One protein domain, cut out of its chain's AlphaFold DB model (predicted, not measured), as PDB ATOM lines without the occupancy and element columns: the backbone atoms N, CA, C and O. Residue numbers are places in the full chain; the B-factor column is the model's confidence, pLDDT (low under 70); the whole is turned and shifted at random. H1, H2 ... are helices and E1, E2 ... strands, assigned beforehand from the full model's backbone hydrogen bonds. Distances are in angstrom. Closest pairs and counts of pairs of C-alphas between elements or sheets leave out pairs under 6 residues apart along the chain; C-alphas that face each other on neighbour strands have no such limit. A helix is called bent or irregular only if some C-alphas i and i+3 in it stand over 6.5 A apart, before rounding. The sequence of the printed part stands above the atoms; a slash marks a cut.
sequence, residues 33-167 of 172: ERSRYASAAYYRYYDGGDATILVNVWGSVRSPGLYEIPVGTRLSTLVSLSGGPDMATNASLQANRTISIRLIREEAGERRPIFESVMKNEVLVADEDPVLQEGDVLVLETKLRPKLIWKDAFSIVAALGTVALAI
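Overview. This is residues 33 to 167 of the 172 residues of the protein "SLBB domain-containing protein" of Bacteroidetes bacterium (UniProt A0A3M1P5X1). One twisted sheet of six strands makes the body, with the short helix H2 packed on it, and a long arm, residues 148 to 167 with helix H4, sticks out far from this body. Two hairpins, E2 with E3 and E4 with E5, lie on either side of E6 in the sheet, and E1 adds an edge beside E3. The printed part has 135 residues, with four named helices and six named strands in the order H1 E1 E2 E3 H2 H3 E4 E5 E6 H4. The sheet is mixed, in the order E1 E3 E2 E6 E4 E5, and the class is mixed, helices and strands. The whole is only just extended, close to loose, with a radius of gyration of the C-alphas of 21.6 A and spans of 81 by 33 by 28 A, the arm making much of the length.

Along the chain. H1, residues 33 to 37, begins with C-alpha 33 at (90.875, -7.510, -71.783). E1 is residues 42 to 44, E2 residues 52 to 59 at 23.0 A, and E3 residues 65 to 70 at 16.3 A. H2 is residues 75 to 81 and H3 residues 91 to 96. E4, residues 97 to 107, measures 31.6 A from C-alpha 97 at (88.561, -36.956, -48.334). E5, residues 110 to 120, measures 29.7 A, and E6, residues 137 to 144, 22.9 A. H4, residues 150 to 167, measures 26.4 A and ends with C-alpha 167 at (57.565, -68.142, -44.666).

Arrangement. E1, an edge strand, is parallel to E3, with N 43 and O 66 at 2.9 A. E2 and E3 form an antiparallel hairpin, with N 55 and O 67 at 2.9 A. E2 is parallel to E6, with N 58 and O 138 at 2.8 A. E6 is antiparallel to E4, with N 102 and O 139 at 2.9 A. E4 and E5 form an antiparallel hairpin, with N 101 and O 117 at 2.9 A, and E5 is the other edge strand. E3, H2, H3 and E4 make a split strand-helix-strand unit, two strands running the same way with E2 and E6 between them, and its crossover is right-handed. H2 is on the sheet, with 18 pairs of C-alphas within 10 A. H3 only grazes it with residues 93 to 96; the closest C-alphas of H3 and E6 are Asn 96 and Leu 144, 6.5 A apart. H1 and H4 are not on the sheet. H3 is irregular, but only just: C-alphas 92 and 95 are 6.8 A apart. Every O i to N i+4 pair is within hydrogen-bond range in H1 and H2, 13 of 14 in H4, and 0 of 2 in H3, where 1 of 3 O i to N i+3 pairs is.

Size, cuts and confidence. The C-alphas of Gly 49 and Ile 167, the two farthest apart, are 82.7 A apart. Without the free residues 148 to 167 the body spans 49 by 28 by 24 A. The printed part has no cut, and the link from E5 to E6, 16 residues, is long. Mean pLDDT of the printed part is 82.4; residues 33 to 40, 87 to 96, 121 to 127 and 144 to 152 are under 70.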
ATOM      1  N   GLU A  33      90.590  -6.396 -72.695       60.78
ATOM      2  CA  GLU A  33      90.875  -7.510 -71.783       60.78
ATOM      3  C   GLU A  33      89.792  -7.652 -70.710       60.78
ATOM      4  O   GLU A  33      89.254  -8.744 -70.524       60.78
ATOM      5  N   ARG A  34      89.355  -6.541 -70.099       60.28
ATOM      6  CA  ARG A  34      88.230  -6.543 -69.143       60.28
ATOM      7  C   ARG A  34      86.954  -7.140 -69.729       60.28
ATOM      8  O   ARG A  34      86.247  -7.872 -69.040       60.28
ATOM      9  N   SER A  35      86.671  -6.856 -70.999       58.34
ATOM     10  CA  SER A  35      85.469  -7.345 -71.679       58.34
ATOM     11  C   SER A  35      85.497  -8.860 -71.912       58.34
ATOM     12  O   SER A  35      84.455  -9.505 -71.821       58.34
ATOM     13  N   ARG A  36      86.676  -9.456 -72.157       57.22
ATOM     14  CA  ARG A  36      86.827 -10.919 -72.282       57.22
ATOM     15  C   ARG A  36      86.617 -11.655 -70.959       57.22
ATOM     16  O   ARG A  36      86.165 -12.796 -70.977       57.22
ATOM     17  N   TYR A  37      86.907 -11.006 -69.835       57.44
ATOM     18  CA  TYR A  37      86.766 -11.593 -68.502       57.44
ATOM     19  C   TYR A  37      85.461 -11.230 -67.791       57.44
ATOM     20  O   TYR A  37      85.194 -11.758 -66.719       57.44
ATOM     21  N   ALA A  38      84.606 -10.398 -68.391       56.88
ATOM     22  CA  ALA A  38      83.353  -9.943 -67.787       56.88
ATOM     23  C   ALA A  38      82.343 -11.073 -67.478       56.88
ATOM     24  O   ALA A  38      81.435 -10.871 -66.674       56.88
ATOM     25  N   SER A  39      82.489 -12.258 -68.089       60.44
ATOM     26  CA  SER A  39      81.674 -13.444 -67.780       60.44
ATOM     27  C   SER A  39      82.306 -14.394 -66.756       60.44
ATOM     28  O   SER A  39      81.629 -15.309 -66.291       60.44
ATOM     29  N   ALA A  40      83.589 -14.226 -66.428       65.19
ATOM     30  CA  ALA A  40      84.299 -15.033 -65.441       65.19
ATOM     31  C   ALA A  40      84.363 -14.278 -64.106       65.19
ATOM     32  O   ALA A  40      84.483 -13.056 -64.079       65.19
ATOM     33  N   ALA A  41      84.293 -14.992 -62.981       84.56
ATOM     34  CA  ALA A  41      84.571 -14.377 -61.689       84.56
ATOM     35  C   ALA A  41      86.019 -13.857 -61.698       84.56
ATOM     36  O   ALA A  41      86.948 -14.649 -61.843       84.56
ATOM     37  N   TYR A  42      86.193 -12.536 -61.617       90.62
ATOM     38  CA  TYR A  42      87.491 -11.867 -61.698       90.62
ATOM     39  C   TYR A  42      87.864 -11.260 -60.349       90.62
ATOM     40  O   TYR A  42      87.142 -10.406 -59.827       90.62
ATOM     41  N   TYR A  43      89.001 -11.675 -59.800       92.44
ATOM     42  CA  TYR A  43      89.496 -11.232 -58.504       92.44
ATOM     43  C   TYR A  43      90.814 -10.474 -58.664       92.44
ATOM     44  O   TYR A  43      91.705 -10.923 -59.377       92.44
ATOM     45  N   ARG A  44      90.949  -9.333 -57.980       92.69
ATOM     46  CA  ARG A  44      92.160  -8.498 -57.992       92.69
ATOM     47  C   ARG A  44      92.756  -8.423 -56.594       92.69
ATOM     48  O   ARG A  44      92.055  -8.012 -55.670       92.69
ATOM     49  N   TYR A  45      94.028  -8.787 -56.462       92.00
ATOM     50  CA  TYR A  45      94.753  -8.818 -55.189       92.00
ATOM     51  C   TYR A  45      96.133  -8.161 -55.290       92.00
ATOM     52  O   TYR A  45      97.137  -8.804 -55.016       92.00
ATOM     53  N   TYR A  46      96.201  -6.895 -55.688       89.12
ATOM     54  CA  TYR A  46      97.449  -6.132 -55.797       89.12
ATOM     55  C   TYR A  46      97.191  -4.658 -55.495       89.12
ATOM     56  O   TYR A  46      96.050  -4.193 -55.599       89.12
ATOM     57  N   ASP A  47      98.256  -3.930 -55.173       88.62
ATOM     58  CA  ASP A  47      98.214  -2.486 -55.000       88.62
ATOM     59  C   ASP A  47      98.738  -1.769 -56.253       88.62
ATOM     60  O   ASP A  47      99.422  -2.332 -57.112       88.62
ATOM     61  N   GLY A  48      98.370  -0.495 -56.405       82.94
ATOM     62  CA  GLY A  48      98.772   0.293 -57.568       82.94
ATOM     63  C   GLY A  48     100.293   0.423 -57.664       82.94
ATOM     64  O   GLY A  48     100.901   1.086 -56.828       82.94
ATOM     65  N   GLY A  49     100.885  -0.157 -58.711       83.50
ATOM     66  CA  GLY A  49     102.328  -0.104 -58.978       83.50
ATOM     67  C   GLY A  49     103.014  -1.469 -59.038       83.50
ATOM     68  O   GLY A  49     104.144  -1.541 -59.521       83.50
ATOM     69  N   ASP A  50     102.338  -2.539 -58.620       87.25
ATOM     70  CA  ASP A  50     102.870  -3.895 -58.724       87.25
ATOM     71  C   ASP A  50     102.786  -4.424 -60.162       87.25
ATOM     72  O   ASP A  50     101.805  -4.201 -60.875       87.25
ATOM     73  N   ALA A  51     103.808  -5.170 -60.588       91.62
ATOM     74  CA  ALA A  51     103.693  -6.002 -61.780       91.62
ATOM     75  C   ALA A  51     102.757  -7.177 -61.464       91.62
ATOM     76  O   ALA A  51     103.005  -7.912 -60.503       91.62
ATOM     77  N   THR A  52     101.698  -7.352 -62.254       94.56
ATOM     78  CA  THR A  52     100.680  -8.386 -62.040       94.56
ATOM     79  C   THR A  52     100.774  -9.511 -63.060       94.56
ATOM     80  O   THR A  52     101.322  -9.345 -64.150       94.56
ATOM     81  N   ILE A  53     100.249 -10.670 -62.670       95.62
ATOM     82  CA  ILE A  53     100.024 -11.832 -63.523       95.62
ATOM     83  C   ILE A  53      98.582 -12.311 -63.387       95.62
ATOM     84  O   ILE A  53      97.954 -12.152 -62.334       95.62
ATOM     85  N   LEU A  54      98.072 -12.934 -64.444       94.94
ATOM     86  CA  LEU A  54      96.761 -13.559 -64.503       94.94
ATOM     87  C   LEU A  54      96.881 -15.078 -64.364       94.94
ATOM     88  O   LEU A  54      97.556 -15.747 -65.146       94.94
ATOM     89  N   VAL A  55      96.176 -15.630 -63.378       95.44
ATOM     90  CA  VAL A  55      96.175 -17.065 -63.063       95.44
ATOM     91  C   VAL A  55      94.741 -17.575 -62.957       95.44
ATOM     92  O   VAL A  55      93.876 -16.935 -62.358       95.44
ATOM     93  N   ASN A  56      94.466 -18.743 -63.532       95.12
ATOM     94  CA  ASN A  56      93.138 -19.358 -63.506       95.12
ATOM     95  C   ASN A  56      93.008 -20.354 -62.350       95.12
ATOM     96  O   ASN A  56      93.872 -21.205 -62.170       95.12
ATOM     97  N   VAL A  57      91.900 -20.304 -61.609       95.31
ATOM     98  CA  VAL A  57      91.596 -21.237 -60.515       95.31
ATOM     99  C   VAL A  57      90.293 -21.972 -60.786       95.31
ATOM    100  O   VAL A  57      89.220 -21.366 -60.823       95.31
ATOM    101  N   TRP A  58      90.378 -23.291 -60.943       92.38
ATOM    102  CA  TRP A  58      89.267 -24.169 -61.299       92.38
ATOM    103  C   TRP A  58      89.066 -25.297 -60.275       92.38
ATOM    104  O   TRP A  58      89.969 -25.676 -59.526       92.38
ATOM    105  N   GLY A  59      87.872 -25.894 -60.312       89.06
ATOM    106  CA  GLY A  59      87.527 -27.089 -59.543       89.06
ATOM    107  C   GLY A  59      86.835 -26.797 -58.209       89.06
ATOM    108  O   GLY A  59      86.117 -25.811 -58.069       89.06
ATOM    109  N   SER A  60      87.004 -27.698 -57.241       88.25
ATOM    110  CA  SER A  60      86.355 -27.698 -55.924       88.25
ATOM    111  C   SER A  60      87.005 -26.712 -54.944       88.25
ATOM    112  O   SER A  60      87.440 -27.113 -53.863       88.25
ATOM    113  N   VAL A  61      87.086 -25.436 -55.316       90.00
ATOM    114  CA  VAL A  61      87.479 -24.321 -54.437       90.00
ATOM    115  C   VAL A  61      86.261 -23.487 -54.050       90.00
ATOM    116  O   VAL A  61      85.226 -23.553 -54.710       90.00
ATOM    117  N   ARG A  62      86.382 -22.669 -53.001       88.69
ATOM    118  CA  ARG A  62      85.294 -21.775 -52.574       88.69
ATOM    119  C   ARG A  62      84.990 -20.680 -53.599       88.69
ATOM    120  O   ARG A  62      83.825 -20.373 -53.831       88.69
ATOM    121  N   SER A  63      86.036 -20.111 -54.190       91.44
ATOM    122  CA  SER A  63      85.944 -19.009 -55.148       91.44
ATOM    123  C   SER A  63      86.699 -19.371 -56.433       91.44
ATOM    124  O   SER A  63      87.876 -19.051 -56.559       91.44
ATOM    125  N   PRO A  64      86.089 -20.103 -57.380       92.69
ATOM    126  CA  PRO A  64      86.715 -20.365 -58.674       92.69
ATOM    127  C   PRO A  64      86.654 -19.116 -59.561       92.69
ATOM    128  O   PRO A  64      85.681 -18.363 -59.510       92.69
ATOM    129  N   GLY A  65      87.664 -18.903 -60.403       93.44
ATOM    130  CA  GLY A  65      87.718 -17.729 -61.272       93.44
ATOM    131  C   GLY A  65      89.113 -17.386 -61.777       93.44
ATOM    132  O   GLY A  65      90.050 -18.174 -61.653       93.44
ATOM    133  N   LEU A  66      89.235 -16.195 -62.355       94.19
ATOM    134  CA  LEU A  66      90.491 -15.606 -62.797       94.19
ATOM    135  C   LEU A  66      91.020 -14.647 -61.727       94.19
ATOM    136  O   LEU A  66      90.283 -13.797 -61.225       94.19
ATOM    137  N   TYR A  67      92.296 -14.789 -61.395       95.19
ATOM    138  CA  TYR A  67      92.973 -14.057 -60.336       95.19
ATOM    139  C   TYR A  67      94.085 -13.197 -60.930       95.19
ATOM    140  O   TYR A  67      95.008 -13.722 -61.543       95.19
ATOM    141  N   GLU A  68      94.006 -11.887 -60.712       94.62
ATOM    142  CA  GLU A  68      95.088 -10.939 -60.970       94.62
ATOM    143  C   GLU A  68      95.858 -10.699 -59.668       94.62
ATOM    144  O   GLU A  68      95.317 -10.143 -58.702       94.62
ATOM    145  N   ILE A  69      97.103 -11.164 -59.631       95.38
ATOM    146  CA  ILE A  69      97.954 -11.214 -58.435       95.38
ATOM    147  C   ILE A  69      99.358 -10.674 -58.750       95.38
ATOM    148  O   ILE A  69      99.763 -10.702 -59.910       95.38
ATOM    149  N   PRO A  70     100.136 -10.214 -57.757       96.50
ATOM    150  CA  PRO A  70     101.488  -9.727 -57.981       96.50
ATOM    151  C   PRO A  70     102.421 -10.838 -58.472       96.50
ATOM    152  O   PRO A  70     102.326 -11.996 -58.043       96.50
ATOM    153  N   VAL A  71     103.377 -10.474 -59.322       95.00
ATOM    154  CA  VAL A  71     104.503 -11.339 -59.690       95.00
ATOM    155  C   VAL A  71     105.228 -11.802 -58.422       95.00
ATOM    156  O   VAL A  71     105.461 -11.026 -57.499       95.00
ATOM    157  N   GLY A  72     105.600 -13.082 -58.370       94.19
ATOM    158  CA  GLY A  72     106.248 -13.672 -57.193       94.19
ATOM    159  C   GLY A  72     105.274 -14.294 -56.188       94.19
ATOM    160  O   GLY A  72     105.719 -14.933 -55.230       94.19
ATOM    161  N   THR A  73     103.961 -14.169 -56.413       94.94
ATOM    162  CA  THR A  73     102.956 -14.892 -55.623       94.94
ATOM    163  C   THR A  73     103.160 -16.402 -55.754       94.94
ATOM    164  O   THR A  73     103.423 -16.919 -56.842       94.94
ATOM    165  N   ARG A  74     103.048 -17.124 -54.637       93.94
ATOM    166  CA  ARG A  74     103.225 -18.582 -54.587       93.94
ATOM    167  C   ARG A  74     101.897 -19.333 -54.608       93.94
ATOM    168  O   ARG A  74     100.851 -18.776 -54.261       93.94
ATOM    169  N   LEU A  75     101.949 -20.612 -54.974       92.62
ATOM    170  CA  LEU A  75     100.787 -21.501 -55.039       92.62
ATOM    171  C   LEU A  75      99.986 -21.524 -53.727       92.62
ATOM    172  O   LEU A  75      98.762 -21.388 -53.753       92.62
ATOM    173  N   SER A  76     100.657 -21.630 -52.580       90.69
ATOM    174  CA  SER A  76     100.036 -21.606 -51.246       90.69
ATOM    175  C   SER A  76      99.164 -20.367 -51.011       90.69
ATOM    176  O   SER A  76      98.074 -20.443 -50.431       90.69
ATOM    177  N   THR A  77      99.622 -19.219 -51.510       93.19
ATOM    178  CA  THR A  77      98.923 -17.942 -51.386       93.19
ATOM    179  C   THR A  77      97.682 -17.938 -52.267       93.19
ATOM    180  O   THR A  77      96.606 -17.620 -51.777       93.19
ATOM    181  N   LEU A  78      97.775 -18.392 -53.519       94.38
ATOM    182  CA  LEU A  78      96.613 -18.501 -54.409       94.38
ATOM    183  C   LEU A  78      95.546 -19.476 -53.883       94.38
ATOM    184  O   LEU A  78      94.349 -19.186 -53.945       94.38
ATOM    185  N   VAL A  79      95.957 -20.610 -53.310       91.44
ATOM    186  CA  VAL A  79      95.032 -21.549 -52.647       91.44
ATOM    187  C   VAL A  79      94.323 -20.869 -51.469       91.44
ATOM    188  O   VAL A  79      93.124 -21.056 -51.268       91.44
ATOM    189  N   SER A  80      95.034 -20.026 -50.721       91.25
ATOM    190  CA  SER A  80      94.453 -19.251 -49.621       91.25
ATOM    191  C   SER A  80      93.485 -18.169 -50.124       91.25
ATOM    192  O   SER A  80      92.376 -18.052 -49.604       91.25
ATOM    193  N   LEU A  81      93.857 -17.429 -51.177       93.06
ATOM    194  CA  LEU A  81      93.025 -16.396 -51.811       93.06
ATOM    195  C   LEU A  81      91.741 -16.972 -52.426       93.06
ATOM    196  O   LEU A  81      90.695 -16.327 -52.398       93.06
ATOM    197  N   SER A  82      91.791 -18.204 -52.934       92.00
ATOM    198  CA  SER A  82      90.614 -18.925 -53.445       92.00
ATOM    199  C   SER A  82      89.719 -19.528 -52.357       92.00
ATOM    200  O   SER A  82      88.691 -20.139 -52.661       92.00
ATOM    201  N   GLY A  83      90.055 -19.314 -51.080       88.62
ATOM    202  CA  GLY A  83      89.273 -19.764 -49.927       88.62
ATOM    203  C   GLY A  83      89.459 -21.244 -49.585       88.62
ATOM    204  O   GLY A  83      88.664 -21.795 -48.811       88.62
ATOM    205  N   GLY A  84      90.498 -21.868 -50.143       86.69
ATOM    206  CA  GLY A  84      90.832 -23.272 -49.964       86.69
ATOM    207  C   GLY A  84      89.863 -24.234 -50.664       86.69
ATOM    208  O   GLY A  84      88.933 -23.818 -51.364       86.69
ATOM    209  N   PRO A  85      90.072 -25.548 -50.473       84.38
ATOM    210  CA  PRO A  85      89.160 -26.558 -50.981       84.38
ATOM    211  C   PRO A  85      87.768 -26.378 -50.381       84.38
ATOM    212  O   PRO A  85      87.621 -26.139 -49.181       84.38
ATOM    213  N   ASP A  86      86.743 -26.571 -51.198       82.25
ATOM    214  CA  ASP A  86      85.356 -26.463 -50.769       82.25
ATOM    215  C   ASP A  86      85.034 -27.546 -49.728       82.25
ATOM    216  O   ASP A  86      85.140 -28.751 -49.987       82.25
ATOM    217  N   MET A  87      84.723 -27.137 -48.502       69.50
ATOM    218  CA  MET A  87      84.423 -28.040 -47.397       69.50
ATOM    219  C   MET A  87      82.938 -28.380 -47.433       69.50
ATOM    220  O   MET A  87      82.118 -27.665 -46.863       69.50
ATOM    221  N   ALA A  88      82.592 -29.497 -48.082       62.44
ATOM    222  CA  ALA A  88      81.236 -30.028 -48.034       62.44
ATOM    223  C   ALA A  88      80.765 -30.145 -46.571       62.44
ATOM    224  O   ALA A  88      81.438 -30.743 -45.729       62.44
ATOM    225  N   THR A  89      79.593 -29.581 -46.275       54.69
ATOM    226  CA  THR A  89      79.051 -29.368 -44.917       54.69
ATOM    227  C   THR A  89      78.780 -30.666 -44.139       54.69
ATOM    228  O   THR A  89      78.562 -30.646 -42.930       54.69
ATOM    229  N   ASN A  90      78.817 -31.822 -44.804       56.62
ATOM    230  CA  ASN A  90      78.507 -33.110 -44.196       56.62
ATOM    231  C   ASN A  90      79.714 -33.687 -43.442       56.62
ATOM    232  O   ASN A  90      80.588 -34.326 -44.029       56.62
ATOM    233  N   ALA A  91      79.712 -33.524 -42.116       53.81
ATOM    234  CA  ALA A  91      80.727 -34.049 -41.197       53.81
ATOM    235  C   ALA A  91      80.985 -35.567 -41.339       53.81
ATOM    236  O   ALA A  91      82.105 -36.030 -41.140       53.81
ATOM    237  N   SER A  92      79.982 -36.351 -41.753       54.38
ATOM    238  CA  SER A  92      80.119 -37.802 -41.960       54.38
ATOM    239  C   SER A  92      80.996 -38.185 -43.161       54.38
ATOM    240  O   SER A  92      81.555 -39.282 -43.183       54.38
ATOM    241  N   LEU A  93      81.155 -37.290 -44.142       53.56
ATOM    242  CA  LEU A  93      81.957 -37.512 -45.353       53.56
ATOM    243  C   LEU A  93      83.402 -37.006 -45.213       53.56
ATOM    244  O   LEU A  93      84.222 -37.242 -46.098       53.56
ATOM    245  N   GLN A  94      83.737 -36.352 -44.095       57.06
ATOM    246  CA  GLN A  94      85.060 -35.758 -43.871       57.06
ATOM    247  C   GLN A  94      86.158 -36.800 -43.620       57.06
ATOM    248  O   GLN A  94      87.318 -36.542 -43.914       57.06
ATOM    249  N   ALA A  95      85.815 -38.000 -43.138       59.84
ATOM    250  CA  ALA A  95      86.806 -38.978 -42.682       59.84
ATOM    251  C   ALA A  95      87.684 -39.598 -43.794       59.84
ATOM    252  O   ALA A  95      88.707 -40.198 -43.473       59.84
ATOM    253  N   ASN A  96      87.288 -39.497 -45.069       68.06
ATOM    254  CA  ASN A  96      87.971 -40.112 -46.219       68.06
ATOM    255  C   ASN A  96      88.004 -39.168 -47.437       68.06
ATOM    256  O   ASN A  96      87.637 -39.547 -48.557       68.06
ATOM    257  N   ARG A  97      88.424 -37.918 -47.236       74.69
ATOM    258  CA  ARG A  97      88.561 -36.956 -48.334       74.69
ATOM    259  C   ARG A  97      89.922 -37.115 -48.997       74.69
ATOM    260  O   ARG A  97      90.949 -37.142 -48.325       74.69
ATOM    261  N   THR A  98      89.933 -37.189 -50.323       82.81
ATOM    262  CA  THR A  98      91.157 -37.031 -51.116       82.81
ATOM    263  C   THR A  98      91.087 -35.696 -51.842       82.81
ATOM    264  O   THR A  98      90.163 -35.470 -52.625       82.81
ATOM    265  N   ILE A  99      92.031 -34.812 -51.540       85.88
ATOM    266  CA  ILE A  99      92.211 -33.519 -52.195       85.88
ATOM    267  C   ILE A  99      93.374 -33.687 -53.162       85.88
ATOM    268  O   ILE A  99      94.446 -34.115 -52.748       85.88
ATOM    269  N   SER A 100      93.172 -33.381 -54.436       88.75
ATOM    270  CA  SER A 100      94.261 -33.331 -55.411       88.75
ATOM    271  C   SER A 100      94.417 -31.912 -55.921       88.75
ATOM    272  O   SER A 100      93.452 -31.326 -56.416       88.75
ATOM    273  N   ILE A 101      95.627 -31.380 -55.800       89.69
ATOM    274  CA  ILE A 101      96.020 -30.056 -56.270       89.69
ATOM    275  C   ILE A 101      96.953 -30.253 -57.457       89.69
ATOM    276  O   ILE A 101      97.930 -30.992 -57.353       89.69
ATOM    277  N   ARG A 102      96.647 -29.601 -58.578       92.00
ATOM    278  CA  ARG A 102      97.451 -29.641 -59.801       92.00
ATOM    279  C   ARG A 102      97.677 -28.220 -60.300       92.00
ATOM    280  O   ARG A 102      96.711 -27.489 -60.498       92.00
ATOM    281  N   LEU A 103      98.932 -27.844 -60.513       93.12
ATOM    282  CA  LEU A 103      99.314 -26.605 -61.185       93.12
ATOM    283  C   LEU A 103      99.782 -26.950 -62.593       93.12
ATOM    284  O   LEU A 103     100.748 -27.694 -62.762       93.12
ATOM    285  N   ILE A 104      99.088 -26.427 -63.593       94.44
ATOM    286  CA  ILE A 104      99.384 -26.649 -65.005       94.44
ATOM    287  C   ILE A 104      99.980 -25.363 -65.563       94.44
ATOM    288  O   ILE A 104      99.378 -24.300 -65.422       94.44
ATOM    289  N   ARG A 105     101.125 -25.485 -66.231       94.44
ATOM    290  CA  ARG A 105     101.792 -24.393 -66.938       94.44
ATOM    291  C   ARG A 105     101.924 -24.734 -68.408       94.44
ATOM    292  O   ARG A 105     102.101 -25.899 -68.771       94.44
ATOM    293  N   GLU A 106     101.823 -23.718 -69.248       91.56
ATOM    294  CA  GLU A 106     102.108 -23.835 -70.670       91.56
ATOM    295  C   GLU A 106     103.582 -23.503 -70.919       91.56
ATOM    296  O   GLU A 106     104.004 -22.359 -70.775       91.56
ATOM    297  N   GLU A 107     104.376 -24.509 -71.280       87.06
ATOM    298  CA  GLU A 107     105.783 -24.346 -71.650       87.06
ATOM    299  C   GLU A 107     105.975 -24.809 -73.097       87.06
ATOM    300  O   GLU A 107     105.607 -25.925 -73.461       87.06
ATOM    301  N   ALA A 108     106.536 -23.937 -73.942       83.69
ATOM    302  CA  ALA A 108     106.779 -24.208 -75.364       83.69
ATOM    303  C   ALA A 108     105.535 -24.684 -76.159       83.69
ATOM    304  O   ALA A 108     105.659 -25.443 -77.117       83.69
ATOM    305  N   GLY A 109     104.337 -24.224 -75.773       85.31
ATOM    306  CA  GLY A 109     103.067 -24.589 -76.414       85.31
ATOM    307  C   GLY A 109     102.467 -25.917 -75.939       85.31
ATOM    308  O   GLY A 109     101.406 -26.314 -76.421       85.31
ATOM    309  N   GLU A 110     103.099 -26.597 -74.979       87.75
ATOM    310  CA  GLU A 110     102.543 -27.775 -74.320       87.75
ATOM    311  C   GLU A 110     102.127 -27.458 -72.883       87.75
ATOM    312  O   GLU A 110     102.865 -26.844 -72.114       87.75
ATOM    313  N   ARG A 111     100.943 -27.932 -72.487       88.19
ATOM    314  CA  ARG A 111     100.462 -27.810 -71.107       88.19
ATOM    315  C   ARG A 111     100.933 -28.994 -70.283       88.19
ATOM    316  O   ARG A 111     100.524 -30.126 -70.541       88.19
ATOM    317  N   ARG A 112     101.760 -28.731 -69.273       90.75
ATOM    318  CA  ARG A 112     102.342 -29.757 -68.400       90.75
ATOM    319  C   ARG A 112     102.042 -29.453 -66.929       90.75
ATOM    320  O   ARG A 112     102.003 -28.284 -66.543       90.75
ATOM    321  N   PRO A 113     101.790 -30.479 -66.097       89.81
ATOM    322  CA  PRO A 113     101.674 -30.287 -64.659       89.81
ATOM    323  C   PRO A 113     103.065 -30.003 -64.075       89.81
ATOM    324  O   PRO A 113     103.956 -30.842 -64.175       89.81
ATOM    325  N   ILE A 114     103.248 -28.823 -63.484       90.25
ATOM    326  CA  ILE A 114     104.496 -28.429 -62.804       90.25
ATOM    327  C   ILE A 114     104.469 -28.853 -61.337       90.25
ATOM    328  O   ILE A 114     105.505 -29.141 -60.753       90.25
ATOM    329  N   PHE A 115     103.275 -28.913 -60.746       88.44
ATOM    330  CA  PHE A 115     103.077 -29.380 -59.383       88.44
ATOM    331  C   PHE A 115     101.838 -30.263 -59.318       88.44
ATOM    332  O   PHE A 115     100.776 -29.897 -59.826       88.44
ATOM    333  N   GLU A 116     101.969 -31.416 -58.676       88.62
ATOM    334  CA  GLU A 116     100.861 -32.320 -58.402       88.62
ATOM    335  C   GLU A 116     101.028 -32.901 -57.001       88.62
ATOM    336  O   GLU A 116     102.026 -33.545 -56.692       88.62
ATOM    337  N   SER A 117     100.035 -32.668 -56.147       85.75
ATOM    338  CA  SER A 117     100.017 -33.208 -54.794       85.75
ATOM    339  C   SER A 117      98.649 -33.784 -54.471       85.75
ATOM    340  O   SER A 117      97.606 -33.197 -54.779       85.75
ATOM    341  N   VAL A 118      98.660 -34.962 -53.851       83.94
ATOM    342  CA  VAL A 118      97.460 -35.665 -53.405       83.94
ATOM    343  C   VAL A 118      97.516 -35.801 -51.896       83.94
ATOM    344  O   VAL A 118      98.408 -36.427 -51.332       83.94
ATOM    345  N   MET A 119      96.515 -35.232 -51.246       80.19
ATOM    346  CA  MET A 119      96.480 -35.011 -49.813       80.19
ATOM    347  C   MET A 119      95.234 -35.679 -49.247       80.19
ATOM    348  O   MET A 119      94.175 -35.721 -49.887       80.19
ATOM    349  N   LYS A 120      95.347 -36.227 -48.039       73.62
ATOM    350  CA  LYS A 120      94.220 -36.841 -47.335       73.62
ATOM    351  C   LYS A 120      93.825 -35.961 -46.166       73.62
ATOM    352  O   LYS A 120      94.673 -35.635 -45.348       73.62
ATOM    353  N   ASN A 121      92.534 -35.653 -46.079       59.97
ATOM    354  CA  ASN A 121      91.872 -34.934 -44.983       59.97
ATOM    355  C   ASN A 121      92.332 -33.481 -44.713       59.97
ATOM    356  O   ASN A 121      91.474 -32.667 -44.388       59.97
ATOM    357  N   GLU A 122      93.599 -33.112 -44.917       63.41
ATOM    358  CA  GLU A 122      94.130 -31.762 -44.670       63.41
ATOM    359  C   GLU A 122      94.979 -31.252 -45.843       63.41
ATOM    360  O   GLU A 122      95.687 -32.017 -46.501       63.41
ATOM    361  N   VAL A 123      94.907 -29.940 -46.103       59.53
ATOM    362  CA  VAL A 123      95.787 -29.260 -47.065       59.53
ATOM    363  C   VAL A 123      97.048 -28.812 -46.338       59.53
ATOM    364  O   VAL A 123      97.151 -27.681 -45.878       59.53
ATOM    365  N   LEU A 124      98.013 -29.714 -46.223       57.81
ATOM    366  CA  LEU A 124      99.388 -29.369 -45.878       57.81
ATOM    367  C   LEU A 124     100.166 -29.072 -47.162       57.81
ATOM    368  O   LEU A 124     100.634 -30.003 -47.810       57.81
ATOM    369  N   VAL A 125     100.275 -27.801 -47.570       60.09
ATOM    370  CA  VAL A 125     101.208 -27.422 -48.648       60.09
ATOM    371  C   VAL A 125     102.625 -27.690 -48.129       60.09
ATOM    372  O   VAL A 125     103.230 -26.833 -47.497       60.09
ATOM    373  N   ALA A 126     103.104 -28.922 -48.282       59.66
ATOM    374  CA  ALA A 126     104.359 -29.392 -47.717       59.66
ATOM    375  C   ALA A 126     105.102 -30.238 -48.755       59.66
ATOM    376  O   ALA A 126     104.795 -31.413 -48.939       59.66
ATOM    377  N   ASP A 127     105.965 -29.551 -49.504       60.91
ATOM    378  CA  ASP A 127     107.390 -29.850 -49.776       60.91
ATOM    379  C   ASP A 127     107.897 -28.888 -50.868       60.91
ATOM    380  O   ASP A 127     109.040 -28.442 -50.841       60.91
ATOM    381  N   GLU A 128     107.004 -28.462 -51.767       74.94
ATOM    382  CA  GLU A 128     107.285 -27.500 -52.835       74.94
ATOM    383  C   GLU A 128     106.158 -26.458 -52.925       74.94
ATOM    384  O   GLU A 128     104.979 -26.801 -53.032       74.94
ATOM    385  N   ASP A 129     106.512 -25.172 -52.861       87.31
ATOM    386  CA  ASP A 129     105.588 -24.039 -53.026       87.31
ATOM    387  C   ASP A 129     106.036 -23.201 -54.236       87.31
ATOM    388  O   ASP A 129     106.739 -22.196 -54.070       87.31
ATOM    389  N   PRO A 130     105.723 -23.646 -55.470       91.25
ATOM    390  CA  PRO A 130     106.222 -23.008 -56.679       91.25
ATOM    391  C   PRO A 130     105.687 -21.580 -56.824       91.25
ATOM    392  O   PRO A 130     104.554 -21.259 -56.450       91.25
ATOM    393  N   VAL A 131     106.519 -20.724 -57.418       94.25
ATOM    394  CA  VAL A 131     106.122 -19.372 -57.816       94.25
ATOM    395  C   VAL A 131     105.231 -19.461 -59.052       94.25
ATOM    396  O   VAL A 131     105.546 -20.173 -60.015       94.25
ATOM    397  N   LEU A 132     104.121 -18.733 -59.006       95.38
ATOM    398  CA  LEU A 132     103.148 -18.666 -60.083       95.38
ATOM    399  C   LEU A 132     103.674 -17.809 -61.232       95.38
ATOM    400  O   LEU A 132     104.409 -16.841 -61.028       95.38
ATOM    401  N   GLN A 133     103.281 -18.184 -62.439       95.62
ATOM    402  CA  GLN A 133     103.603 -17.486 -63.674       95.62
ATOM    403  C   GLN A 133     102.328 -17.121 -64.430       95.62
ATOM    404  O   GLN A 133     101.246 -17.647 -64.164       95.62
ATOM    405  N   GLU A 134     102.480 -16.189 -65.367       94.44
ATOM    406  CA  GLU A 134     101.406 -15.761 -66.258       94.44
ATOM    407  C   GLU A 134     100.775 -16.961 -66.970       94.44
ATOM    408  O   GLU A 134     101.473 -17.791 -67.554       94.44
ATOM    409  N   GLY A 135      99.446 -17.045 -66.927       92.94
ATOM    410  CA  GLY A 135      98.690 -18.096 -67.604       92.94
ATOM    411  C   GLY A 135      98.664 -19.446 -66.883       92.94
ATOM    412  O   GLY A 135      98.064 -20.384 -67.413       92.94
ATOM    413  N   ASP A 136      99.249 -19.561 -65.687       95.81
ATOM    414  CA  ASP A 136      99.142 -20.773 -64.875       95.81
ATOM    415  C   ASP A 136      97.667 -21.135 -64.599       95.81
ATOM    416  O   ASP A 136      96.780 -20.279 -64.465       95.81
ATOM    417  N   VAL A 137      97.396 -22.437 -64.490       95.00
ATOM    418  CA  VAL A 137      96.066 -22.968 -64.172       95.00
ATOM    419  C   VAL A 137      96.150 -23.867 -62.948       95.00
ATOM    420  O   VAL A 137      96.742 -24.947 -62.981       95.00
ATOM    421  N   LEU A 138      95.510 -23.438 -61.868       94.19
ATOM    422  CA  LEU A 138      95.300 -24.224 -60.663       94.19
ATOM    423  C   LEU A 138      94.018 -25.048 -60.805       94.19
ATOM    424  O   LEU A 138      92.924 -24.501 -60.925       94.19
ATOM    425  N   VAL A 139      94.145 -26.368 -60.731       93.44
ATOM    426  CA  VAL A 139      93.022 -27.306 -60.696       93.44
ATOM    427  C   VAL A 139      93.012 -27.999 -59.344       93.44
ATOM    428  O   VAL A 139      93.937 -28.739 -59.002       93.44
ATOM    429  N   LEU A 140      91.946 -27.781 -58.579       90.62
ATOM    430  CA  LEU A 140      91.741 -28.445 -57.299       90.62
ATOM    431  C   LEU A 140      90.538 -29.378 -57.396       90.62
ATOM    432  O   LEU A 140      89.418 -28.935 -57.618       90.62
ATOM    433  N   GLU A 141      90.735 -30.674 -57.183       88.81
ATOM    434  CA  GLU A 141      89.628 -31.629 -57.114       88.81
ATOM    435  C   GLU A 141      89.483 -32.186 -55.709       88.81
ATOM    436  O   GLU A 141      90.450 -32.411 -54.978       88.81
ATOM    437  N   THR A 142      88.240 -32.454 -55.334       83.25
ATOM    438  CA  THR A 142      87.925 -33.177 -54.111       83.25
ATOM    439  C   THR A 142      87.111 -34.405 -54.436       83.25
ATOM    440  O   THR A 142      86.005 -34.316 -54.963       83.25
ATOM    441  N   LYS A 143      87.645 -35.566 -54.065       80.62
ATOM    442  CA  LYS A 143      86.958 -36.848 -54.199       80.62
ATOM    443  C   LYS A 143      86.558 -37.336 -52.814       80.62
ATOM    444  O   LYS A 143      87.404 -37.524 -51.936       80.62
ATOM    445  N   LEU A 144      85.257 -37.540 -52.630       67.94
ATOM    446  CA  LEU A 144      84.693 -38.199 -51.458       67.94
ATOM    447  C   LEU A 144      84.587 -39.687 -51.782       67.94
ATOM    448  O   LEU A 144      83.857 -40.070 -52.694       67.94
ATOM    449  N   ARG A 145      85.327 -40.538 -51.065       64.62
ATOM    450  CA  ARG A 145      85.112 -41.986 -51.155       64.62
ATOM    451  C   ARG A 145      84.114 -42.394 -50.074       64.62
ATOM    452  O   ARG A 145      84.489 -42.353 -48.898       64.62
ATOM    453  N   PRO A 146      82.872 -42.783 -50.425       60.81
ATOM    454  CA  PRO A 146      81.945 -43.301 -49.429       60.81
ATOM    455  C   PRO A 146      82.573 -44.542 -48.786       60.81
ATOM    456  O   PRO A 146      83.025 -45.452 -49.484       60.81
ATOM    457  N   LYS A 147      82.660 -44.574 -47.451       60.75
ATOM    458  CA  LYS A 147      82.983 -45.824 -46.754       60.75
ATOM    459  C   LYS A 147      81.810 -46.766 -46.982       60.75
ATOM    460  O   LYS A 147      80.685 -46.397 -46.662       60.75
ATOM    461  N   LEU A 148      82.078 -47.963 -47.502       63.31
ATOM    462  CA  LEU A 148      81.112 -49.055 -47.446       63.31
ATOM    463  C   LEU A 148      80.824 -49.302 -45.961       63.31
ATOM    464  O   LEU A 148      81.711 -49.728 -45.215       63.31
ATOM    465  N   ILE A 149      79.634 -48.936 -45.497       68.25
ATOM    466  CA  ILE A 149      79.268 -49.134 -44.101       68.25
ATOM    467  C   ILE A 149      78.805 -50.584 -44.010       68.25
ATOM    468  O   ILE A 149      77.870 -50.972 -44.699       68.25
ATOM    469  N   TRP A 150      79.410 -51.396 -43.140       68.94
ATOM    470  CA  TRP A 150      78.975 -52.784 -42.887       68.94
ATOM    471  C   TRP A 150      77.468 -52.906 -42.571       68.94
ATOM    472  O   TRP A 150      76.860 -53.955 -42.775       68.94
ATOM    473  N   LYS A 151      76.848 -51.803 -42.136       67.50
ATOM    474  CA  LYS A 151      75.404 -51.644 -41.947       67.50
ATOM    475  C   LYS A 151      74.582 -51.881 -43.227       67.50
ATOM    476  O   LYS A 151      73.472 -52.392 -43.125       67.50
ATOM    477  N   ASP A 152      75.122 -51.576 -44.405       68.44
ATOM    478  CA  ASP A 152      74.437 -51.774 -45.692       68.44
ATOM    479  C   ASP A 152      74.405 -53.256 -46.099       68.44
ATOM    480  O   ASP A 152      73.476 -53.705 -46.761       68.44
ATOM    481  N   ALA A 153      75.376 -54.055 -45.648       72.75
ATOM    482  CA  ALA A 153      75.316 -55.509 -45.793       72.75
ATOM    483  C   ALA A 153      74.310 -56.125 -44.806       72.75
ATOM    484  O   ALA A 153      73.583 -57.061 -45.143       72.75
ATOM    485  N   PHE A 154      74.226 -55.569 -43.593       81.12
ATOM    486  CA  PHE A 154      73.289 -56.043 -42.577       81.12
ATOM    487  C   PHE A 154      71.823 -55.827 -42.978       81.12
ATOM    488  O   PHE A 154      70.983 -56.660 -42.653       81.12
ATOM    489  N   SER A 155      71.497 -54.761 -43.718       74.94
ATOM    490  CA  SER A 155      70.123 -54.515 -44.184       74.94
ATOM    491  C   SER A 155      69.633 -55.584 -45.168       74.94
ATOM    492  O   SER A 155      68.480 -56.004 -45.081       74.94
ATOM    493  N   ILE A 156      70.512 -56.092 -46.035       82.12
ATOM    494  CA  ILE A 156      70.202 -57.192 -46.961       82.12
ATOM    495  C   ILE A 156      69.948 -58.487 -46.181       82.12
ATOM    496  O   ILE A 156      68.950 -59.168 -46.414       82.12
ATOM    497  N   VAL A 157      70.813 -58.808 -45.215       85.12
ATOM    498  CA  VAL A 157      70.667 -60.015 -44.385       85.12
ATOM    499  C   VAL A 157      69.405 -59.945 -43.524       85.12
ATOM    500  O   VAL A 157      68.661 -60.921 -43.450       85.12
ATOM    501  N   ALA A 158      69.112 -58.792 -42.921       84.19
ATOM    502  CA  ALA A 158      67.908 -58.588 -42.121       84.19
ATOM    503  C   ALA A 158      66.625 -58.692 -42.963       84.19
ATOM    504  O   ALA A 158      65.639 -59.283 -42.515       84.19
ATOM    505  N   ALA A 159      66.636 -58.172 -44.194       84.56
ATOM    506  CA  ALA A 159      65.508 -58.291 -45.113       84.56
ATOM    507  C   ALA A 159      65.239 -59.756 -45.486       84.56
ATOM    508  O   ALA A 159      64.107 -60.224 -45.366       84.56
ATOM    509  N   LEU A 160      66.283 -60.506 -45.853       89.94
ATOM    510  CA  LEU A 160      66.166 -61.938 -46.147       89.94
ATOM    511  C   LEU A 160      65.717 -62.739 -44.920       89.94
ATOM    512  O   LEU A 160      64.851 -63.602 -45.039       89.94
ATOM    513  N   GLY A 161      66.243 -62.414 -43.736       91.56
ATOM    514  CA  GLY A 161      65.817 -63.020 -42.476       91.56
ATOM    515  C   GLY A 161      64.333 -62.786 -42.187       91.56
ATOM    516  O   GLY A 161      63.631 -63.709 -41.790       91.56
ATOM    517  N   THR A 162      63.823 -61.583 -42.461       92.06
ATOM    518  CA  THR A 162      62.400 -61.252 -42.281       92.06
ATOM    519  C   THR A 162      61.511 -62.071 -43.217       92.06
ATOM    520  O   THR A 162      60.484 -62.598 -42.788       92.06
ATOM    521  N   VAL A 163      61.917 -62.225 -44.480       93.19
ATOM    522  CA  VAL A 163      61.196 -63.054 -45.458       93.19
ATOM    523  C   VAL A 163      61.208 -64.525 -45.039       93.19
ATOM    524  O   VAL A 163      60.164 -65.171 -45.064       93.19
ATOM    525  N   ALA A 164      62.356 -65.046 -44.599       92.44
ATOM    526  CA  ALA A 164      62.479 -66.427 -44.138       92.44
ATOM    527  C   ALA A 164      61.574 -66.716 -42.929       92.44
ATOM    528  O   ALA A 164      60.833 -67.698 -42.940       92.44
ATOM    529  N   LEU A 165      61.564 -65.824 -41.932       91.06
ATOM    530  CA  LEU A 165      60.700 -65.938 -40.752       91.06
ATOM    531  C   LEU A 165      59.207 -65.852 -41.105       91.06
ATOM    532  O   LEU A 165      58.383 -66.537 -40.502       91.06
ATOM    533  N   ALA A 166      58.840 -65.022 -42.085       90.38
ATOM    534  CA  ALA A 166      57.459 -64.925 -42.552       90.38
ATOM    535  C   ALA A 166      56.989 -66.221 -43.228       90.38
ATOM    536  O   ALA A 166      55.864 -66.657 -42.989       90.38
ATOM    537  N   ILE A 167      57.852 -66.850 -44.033       91.94
ATOM    538  CA  ILE A 167      57.565 -68.142 -44.666       91.94
ATOM    539  C   ILE A 167      57.412 -69.225 -43.598       91.94
ATOM    540  O   ILE A 167      56.398 -69.919 -43.597       91.94
TER     541      ILE A 167